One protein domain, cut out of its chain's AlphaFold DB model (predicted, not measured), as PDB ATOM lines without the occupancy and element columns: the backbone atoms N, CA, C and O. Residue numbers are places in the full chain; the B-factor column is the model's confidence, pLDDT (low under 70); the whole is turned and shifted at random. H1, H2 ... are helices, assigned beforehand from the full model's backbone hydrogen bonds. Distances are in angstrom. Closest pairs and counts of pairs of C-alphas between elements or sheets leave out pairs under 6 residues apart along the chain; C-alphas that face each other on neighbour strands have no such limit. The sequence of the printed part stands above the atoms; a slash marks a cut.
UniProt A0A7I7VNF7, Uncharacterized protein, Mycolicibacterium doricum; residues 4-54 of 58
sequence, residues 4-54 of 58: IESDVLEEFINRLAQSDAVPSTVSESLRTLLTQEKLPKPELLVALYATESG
ATOM      1  N   ILE A   4     204.592 220.520 329.581       62.16
ATOM      2  CA  ILE A   4     204.025 220.605 328.229       62.16
ATOM      3  C   ILE A   4     203.660 219.222 327.659       62.16
ATOM      4  O   ILE A   4     202.637 219.089 327.001       62.16
ATOM      5  N   GLU A   5     204.467 218.186 327.907       62.56
ATOM      6  CA  GLU A   5     204.171 216.824 327.428       62.56
ATOM      7  C   GLU A   5     202.919 216.260 328.109       62.56
ATOM      8  O   GLU A   5     202.129 215.578 327.460       62.56
ATOM      9  N   SER A   6     202.711 216.576 329.392       68.00
ATOM     10  CA  SER A   6     201.505 216.177 330.125       68.00
ATOM     11  C   SER A   6     200.250 216.901 329.635       68.00
ATOM     12  O   SER A   6     199.232 216.240 329.448       68.00
ATOM     13  N   ASP A   7     200.324 218.206 329.359       72.88
ATOM     14  CA  ASP A   7     199.170 218.981 328.873       72.88
ATOM     15  C   ASP A   7     198.713 218.506 327.477       72.88
ATOM     16  O   ASP A   7     197.520 218.369 327.208       72.88
ATOM     17  N   VAL A   8     199.665 218.189 326.588       78.44
ATOM     18  CA  VAL A   8     199.370 217.652 325.244       78.44
ATOM     19  C   VAL A   8     198.737 216.262 325.322       78.44
ATOM     20  O   VAL A   8     197.812 215.958 324.569       78.44
ATOM     21  N   LEU A   9     199.221 215.417 326.234       76.12
ATOM     22  CA  LEU A   9     198.677 214.081 326.472       76.12
ATOM     23  C   LEU A   9     197.241 214.123 326.994       76.12
ATOM     24  O   LEU A   9     196.394 213.354 326.539       76.12
ATOM     25  N   GLU A  10     196.968 215.019 327.936       79.75
ATOM     26  CA  GLU A  10     195.641 215.169 328.522       79.75
ATOM     27  C   GLU A  10     194.625 215.684 327.493       79.75
ATOM     28  O   GLU A  10     193.539 215.118 327.360       79.75
ATOM     29  N   GLU A  11     195.010 216.675 326.685       84.50
ATOM     30  CA  GLU A  11     194.190 217.176 325.576       84.50
ATOM     31  C   GLU A  11     193.941 216.092 324.513       84.50
ATOM     32  O   GLU A  11     192.825 215.956 324.007       84.50
ATOM     33  N   PHE A  12     194.952 215.279 324.192       82.75
ATOM     34  CA  PHE A  12     194.813 214.177 323.241       82.75
ATOM     35  C   PHE A  12     193.805 213.126 323.721       82.75
ATOM     36  O   PHE A  12     192.907 212.761 322.963       82.75
ATOM     37  N   ILE A  13     193.905 212.682 324.979       82.88
ATOM     38  CA  ILE A  13     192.962 211.715 325.563       82.88
ATOM     39  C   ILE A  13     191.548 212.294 325.639       82.88
ATOM     40  O   ILE A  13     190.593 211.594 325.308       82.88
ATOM     41  N   ASN A  14     191.400 213.569 326.011       84.06
ATOM     42  CA  ASN A  14     190.092 214.225 326.044       84.06
ATOM     43  C   ASN A  14     189.439 214.277 324.659       84.06
ATOM     44  O   ASN A  14     188.251 213.988 324.533       84.06
ATOM     45  N   ARG A  15     190.207 214.586 323.608       85.25
ATOM     46  CA  ARG A  15     189.696 214.559 322.229       85.25
ATOM     47  C   ARG A  15     189.361 213.150 321.758       85.25
ATOM     48  O   ARG A  15     188.376 212.977 321.048       85.25
ATOM     49  N   LEU A  16     190.155 212.156 322.156       81.75
ATOM     50  CA  LEU A  16     189.897 210.753 321.831       81.75
ATOM     51  C   LEU A  16     188.585 210.273 322.466       81.75
ATOM     52  O   LEU A  16     187.767 209.664 321.788       81.75
ATOM     53  N   ALA A  17     188.353 210.624 323.735       78.75
ATOM     54  CA  ALA A  17     187.141 210.277 324.476       78.75
ATOM     55  C   ALA A  17     185.872 210.970 323.946       78.75
ATOM     56  O   ALA A  17     184.768 210.492 324.184       78.75
ATOM     57  N   GLN A  18     186.020 212.093 323.239       82.81
ATOM     58  CA  GLN A  18     184.919 212.800 322.574       82.81
ATOM     59  C   GLN A  18     184.632 212.281 321.157       82.81
ATOM     60  O   GLN A  18     183.693 212.753 320.518       82.81
ATOM     61  N   SER A  19     185.436 211.348 320.646       80.38
ATOM     62  CA  SER A  19     185.256 210.769 319.318       80.38
ATOM     63  C   SER A  19     184.367 209.529 319.384       80.38
ATOM     64  O   SER A  19     184.760 208.521 319.965       80.38
ATOM     65  N   ASP A  20     183.221 209.548 318.699       75.81
ATOM     66  CA  ASP A  20     182.349 208.370 318.541       75.81
ATOM     67  C   ASP A  20     183.025 207.206 317.786       75.81
ATOM     68  O   ASP A  20     182.540 206.077 317.805       75.81
ATOM     69  N   ALA A  21     184.150 207.469 317.110       77.06
ATOM     70  CA  ALA A  21     184.913 206.462 316.378       77.06
ATOM     71  C   ALA A  21     185.868 205.649 317.266       77.06
ATOM     72  O   ALA A  21     186.444 204.673 316.791       77.06
ATOM     73  N   VAL A  22     186.084 206.048 318.525       72.56
ATOM     74  CA  VAL A  22     187.033 205.374 319.417       72.56
ATOM     75  C   VAL A  22     186.298 204.843 320.647       72.56
ATOM     76  O   VAL A  22     185.758 205.631 321.420       72.56
ATOM     77  N   PRO A  23     186.299 203.518 320.882       80.00
ATOM     78  CA  PRO A  23     185.714 202.946 322.087       80.00
ATOM     79  C   PRO A  23     186.313 203.557 323.359       80.00
ATOM     80  O   PRO A  23     187.525 203.772 323.455       80.00
ATOM     81  N   SER A  24     185.485 203.779 324.378       75.94
ATOM     82  CA  SER A  24     185.932 204.328 325.667       75.94
ATOM     83  C   SER A  24     187.053 203.494 326.300       75.94
ATOM     84  O   SER A  24     188.001 204.057 326.847       75.94
ATOM     85  N   THR A  25     187.019 202.170 326.122       77.88
ATOM     86  CA  THR A  25     188.042 201.232 326.610       77.88
ATOM     87  C   THR A  25     189.421 201.465 325.982       77.88
ATOM     88  O   THR A  25     190.446 201.335 326.659       77.88
ATOM     89  N   VAL A  26     189.466 201.882 324.708       79.44
ATOM     90  CA  VAL A  26     190.713 202.254 324.016       79.44
ATOM     91  C   VAL A  26     191.304 203.500 324.656       79.44
ATOM     92  O   VAL A  26     192.490 203.517 324.977       79.44
ATOM     93  N   SER A  27     190.476 204.522 324.885       81.00
ATOM     94  CA  SER A  27     190.891 205.791 325.491       81.00
ATOM     95  C   SER A  27     191.444 205.604 326.909       81.00
ATOM     96  O   SER A  27     192.475 206.184 327.255       81.00
ATOM     97  N   GLU A  28     190.805 204.758 327.721       81.56
ATOM     98  CA  GLU A  28     191.271 204.432 329.075       81.56
ATOM     99  C   GLU A  28     192.591 203.651 329.060       81.56
ATOM    100  O   GLU A  28     193.528 204.007 329.779       81.56
ATOM    101  N   SER A  29     192.713 202.648 328.189       81.19
ATOM    102  CA  SER A  29     193.936 201.843 328.083       81.19
ATOM    103  C   SER A  29     195.119 202.663 327.556       81.19
ATOM    104  O   SER A  29     196.240 202.547 328.063       81.19
ATOM    105  N   LEU A  30     194.874 203.559 326.591       79.56
ATOM    106  CA  LEU A  30     195.864 204.528 326.115       79.56
ATOM    107  C   LEU A  30     196.314 205.462 327.237       79.56
ATOM    108  O   LEU A  30     197.513 205.697 327.377       79.56
ATOM    109  N   ARG A  31     195.383 205.971 328.053       79.38
ATOM    110  CA  ARG A  31     195.709 206.836 329.194       79.38
ATOM    111  C   ARG A  31     196.676 206.139 330.144       79.38
ATOM    112  O   ARG A  31     197.700 206.725 330.489       79.38
ATOM    113  N   THR A  32     196.398 204.888 330.510       80.69
ATOM    114  CA  THR A  32     197.273 204.096 331.385       80.69
ATOM    115  C   THR A  32     198.661 203.898 330.773       80.69
ATOM    116  O   THR A  32     199.656 204.191 331.439       80.69
ATOM    117  N   LEU A  33     198.744 203.502 329.501       77.62
ATOM    118  CA  LEU A  33     200.016 203.332 328.782       77.62
ATOM    119  C   LEU A  33     200.842 204.622 328.724       77.62
ATOM    120  O   LEU A  33     202.036 204.618 329.021       77.62
ATOM    121  N   LEU A  34     200.198 205.739 328.385       73.56
ATOM    122  CA  LEU A  34     200.851 207.040 328.247       73.56
ATOM    123  C   LEU A  34     201.270 207.639 329.602       73.56
ATOM    124  O   LEU A  34     202.216 208.421 329.653       73.56
ATOM    125  N   THR A  35     200.600 207.275 330.702       72.44
ATOM    126  CA  THR A  35     201.026 207.659 332.063       72.44
ATOM    127  C   THR A  35     202.195 206.833 332.603       72.44
ATOM    128  O   THR A  35     202.860 207.280 333.538       72.44
ATOM    129  N   GLN A  36     202.455 205.645 332.043       71.06
ATOM    130  CA  GLN A  36     203.494 204.726 332.522       71.06
ATOM    131  C   GLN A  36     204.829 204.854 331.765       71.06
ATOM    132  O   GLN A  36     205.876 204.636 332.374       71.06
ATOM    133  N   GLU A  37     204.835 205.261 330.489       55.03
ATOM    134  CA  GLU A  37     206.059 205.386 329.677       55.03
ATOM    135  C   GLU A  37     206.069 206.597 328.722       55.03
ATOM    136  O   GLU A  37     205.052 207.237 328.459       55.03
ATOM    137  N   LYS A  38     207.254 206.909 328.164       62.31
ATOM    138  CA  LYS A  38     207.389 207.803 327.001       62.31
ATOM    139  C   LYS A  38     206.612 207.198 325.831       62.31
ATOM    140  O   LYS A  38     206.915 206.071 325.466       62.31
ATOM    141  N   LEU A  39     205.673 207.969 325.271       61.47
ATOM    142  CA  LEU A  39     204.920 207.733 324.028       61.47
ATOM    143  C   LEU A  39     205.057 206.299 323.457       61.47
ATOM    144  O   LEU A  39     206.065 206.002 322.806       61.47
ATOM    145  N   PRO A  40     204.062 205.416 323.677       66.38
ATOM    146  CA  PRO A  40     204.082 204.049 323.192       66.38
ATOM    147  C   PRO A  40     204.272 204.039 321.679       66.38
ATOM    148  O   PRO A  40     203.778 204.906 320.951       66.38
ATOM    149  N   LYS A  41     205.017 203.040 321.203       70.50
ATOM    150  CA  LYS A  41     205.297 202.889 319.777       70.50
ATOM    151  C   LYS A  41     203.987 202.799 318.983       70.50
ATOM    152  O   LYS A  41     203.042 202.167 319.460       70.50
ATOM    153  N   PRO A  42     203.942 203.344 317.755       70.75
ATOM    154  CA  PRO A  42     202.749 203.295 316.907       70.75
ATOM    155  C   PRO A  42     202.191 201.877 316.725       70.75
ATOM    156  O   PRO A  42     200.982 201.683 316.709       70.75
ATOM    157  N   GLU A  43     203.070 200.876 316.661       72.81
ATOM    158  CA  GLU A  43     202.727 199.454 316.523       72.81
ATOM    159  C   GLU A  43     201.850 198.952 317.683       72.81
ATOM    160  O   GLU A  43     200.927 198.165 317.482       72.81
ATOM    161  N   LEU A  44     202.108 199.446 318.897       71.50
ATOM    162  CA  LEU A  44     201.380 199.070 320.107       71.50
ATOM    163  C   LEU A  44     200.012 199.764 320.173       71.50
ATOM    164  O   LEU A  44     199.039 199.159 320.618       71.50
ATOM    165  N   LEU A  45     199.915 200.994 319.660       71.56
ATOM    166  CA  LEU A  45     198.646 201.715 319.522       71.56
ATOM    167  C   LEU A  45     197.713 201.038 318.512       71.56
ATOM    168  O   LEU A  45     196.524 200.885 318.784       71.56
ATOM    169  N   VAL A  46     198.257 200.589 317.376       75.31
ATOM    170  CA  VAL A  46     197.501 199.843 316.357       75.31
ATOM    171  C   VAL A  46     196.987 198.519 316.922       75.31
ATOM    172  O   VAL A  46     195.814 198.198 316.747       75.31
ATOM    173  N   ALA A  47     197.829 197.774 317.647       76.62
ATOM    174  CA  ALA A  47     197.425 196.519 318.277       76.62
ATOM    175  C   ALA A  47     196.312 196.716 319.323       76.62
ATOM    176  O   ALA A  47     195.371 195.922 319.379       76.62
ATOM    177  N   LEU A  48     196.395 197.782 320.124       75.81
ATOM    178  CA  LEU A  48     195.402 198.104 321.148       75.81
ATOM    179  C   LEU A  48     194.062 198.508 320.528       75.81
ATOM    180  O   LEU A  48     193.025 197.988 320.928       75.81
ATOM    181  N   TYR A  49     194.082 199.358 319.499       71.56
ATOM    182  CA  TYR A  49     192.874 199.712 318.758       71.56
ATOM    183  C   TYR A  49     192.232 198.483 318.093       71.56
ATOM    184  O   TYR A  49     191.037 198.271 318.248       71.56
ATOM    185  N   ALA A  50     193.010 197.627 317.422       72.81
ATOM    186  CA  ALA A  50     192.488 196.421 316.768       72.81
ATOM    187  C   ALA A  50     191.893 195.402 317.760       72.81
ATOM    188  O   ALA A  50     190.892 194.750 317.464       72.81
ATOM    189  N   THR A  51     192.495 195.271 318.946       72.69
ATOM    190  CA  THR A  51     192.029 194.345 319.991       72.69
ATOM    191  C   THR A  51     190.722 194.824 320.620       72.69
ATOM    192  O   THR A  51     189.788 194.039 320.772       72.69
ATOM    193  N   GLU A  52     190.639 196.113 320.941       67.12
ATOM    194  CA  GLU A  52     189.521 196.694 321.695       67.12
ATOM    195  C   GLU A  52     188.366 197.172 320.801       67.12
ATOM    196  O   GLU A  52     187.210 197.153 321.217       67.12
ATOM    197  N   SER A  53     188.638 197.569 319.553       59.97
ATOM    198  CA  SER A  53     187.600 197.961 318.588       59.97
ATOM    199  C   SER A  53     186.868 196.761 317.981       59.97
ATOM    200  O   SER A  53     185.886 196.946 317.265       59.97
ATOM    201  N   GLY A  54     187.356 195.533 318.196       54.16
ATOM    202  CA  GLY A  54     186.859 194.343 317.497       54.16
ATOM    203  C   GLY A  54     187.097 194.370 315.981       54.16
ATOM    204  O   GLY A  54     186.646 193.468 315.274       54.16
TER     205      GLY A  54
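This is residues 4 to 54 of the 58 residues of an uncharacterized protein of Mycolicibacterium doricum (UniProt A0A7I7VNF7). Three helices fold back and forth in an open arrangement: the longest, H1, runs side by side with H2, and H3 comes back along the other side of H2 at a slant. H2 is the middle helix, touching both of the others, while H1 and H3 stay apart; H2 and H3 make a V that is narrow near Val 26 and Glu 52, and the link of residues 37 to 41 joins its wide end. The printed part has 51 residues with three named helices, in the order H1, H2, H3 along the chain, and no named strand; the class is all helix. The whole is compact, with a radius of gyration of the C-alphas of 10.6 A, and the C-alphas span 33 by 23 by 14 A along their three main axes.

H1, residues 4 to 17, is the longest helix, with 14 residues and 20.1 A from first to last C-alpha. It begins at C-alpha 4, (204.025, 220.605, 328.229), and ends at C-alpha 17, (187.141, 210.277, 324.476). H2, residues 24 to 36, measures 18.9 A from its first to its last C-alpha. H3, residues 42 to 52, measures 15.5 A and ends at C-alpha 52, (189.521, 196.694, 321.695).

H1 touches H2, and the closest C-alphas of the two, those of Ala 17 and Ser 27, are 5.9 A apart. These two helices run opposite ways at a shallow tilt of 14 degrees and form a helical hairpin, with their centres 11.0 A apart. On from H2, H3 touches it, and the closest C-alphas are those of Val 26 and Glu 52, 6.1 A apart. H2 touches H3 with residues 25 to 30 alone. H2 and H3 run opposite ways at a tilt of 36 degrees, only just steep, and form a second helical hairpin, with their centres 11.3 A apart. H1 and H3 are apart. In H1, H2 and H3 every O i to N i+4 pair is within hydrogen-bond range.

The two C-alphas farthest apart are those of Ile 4 and Gly 54, the first and last printed residues, at 33.2 A. The printed part has no cut. The link from H1 to H2, six residues, is short, and the link from H2 to H3, five residues, is tight. The mean pLDDT of the printed part is 74.3, and the model's confidence is low, under 70, at residues 4 to 6, 37 to 40 and 52 to 54.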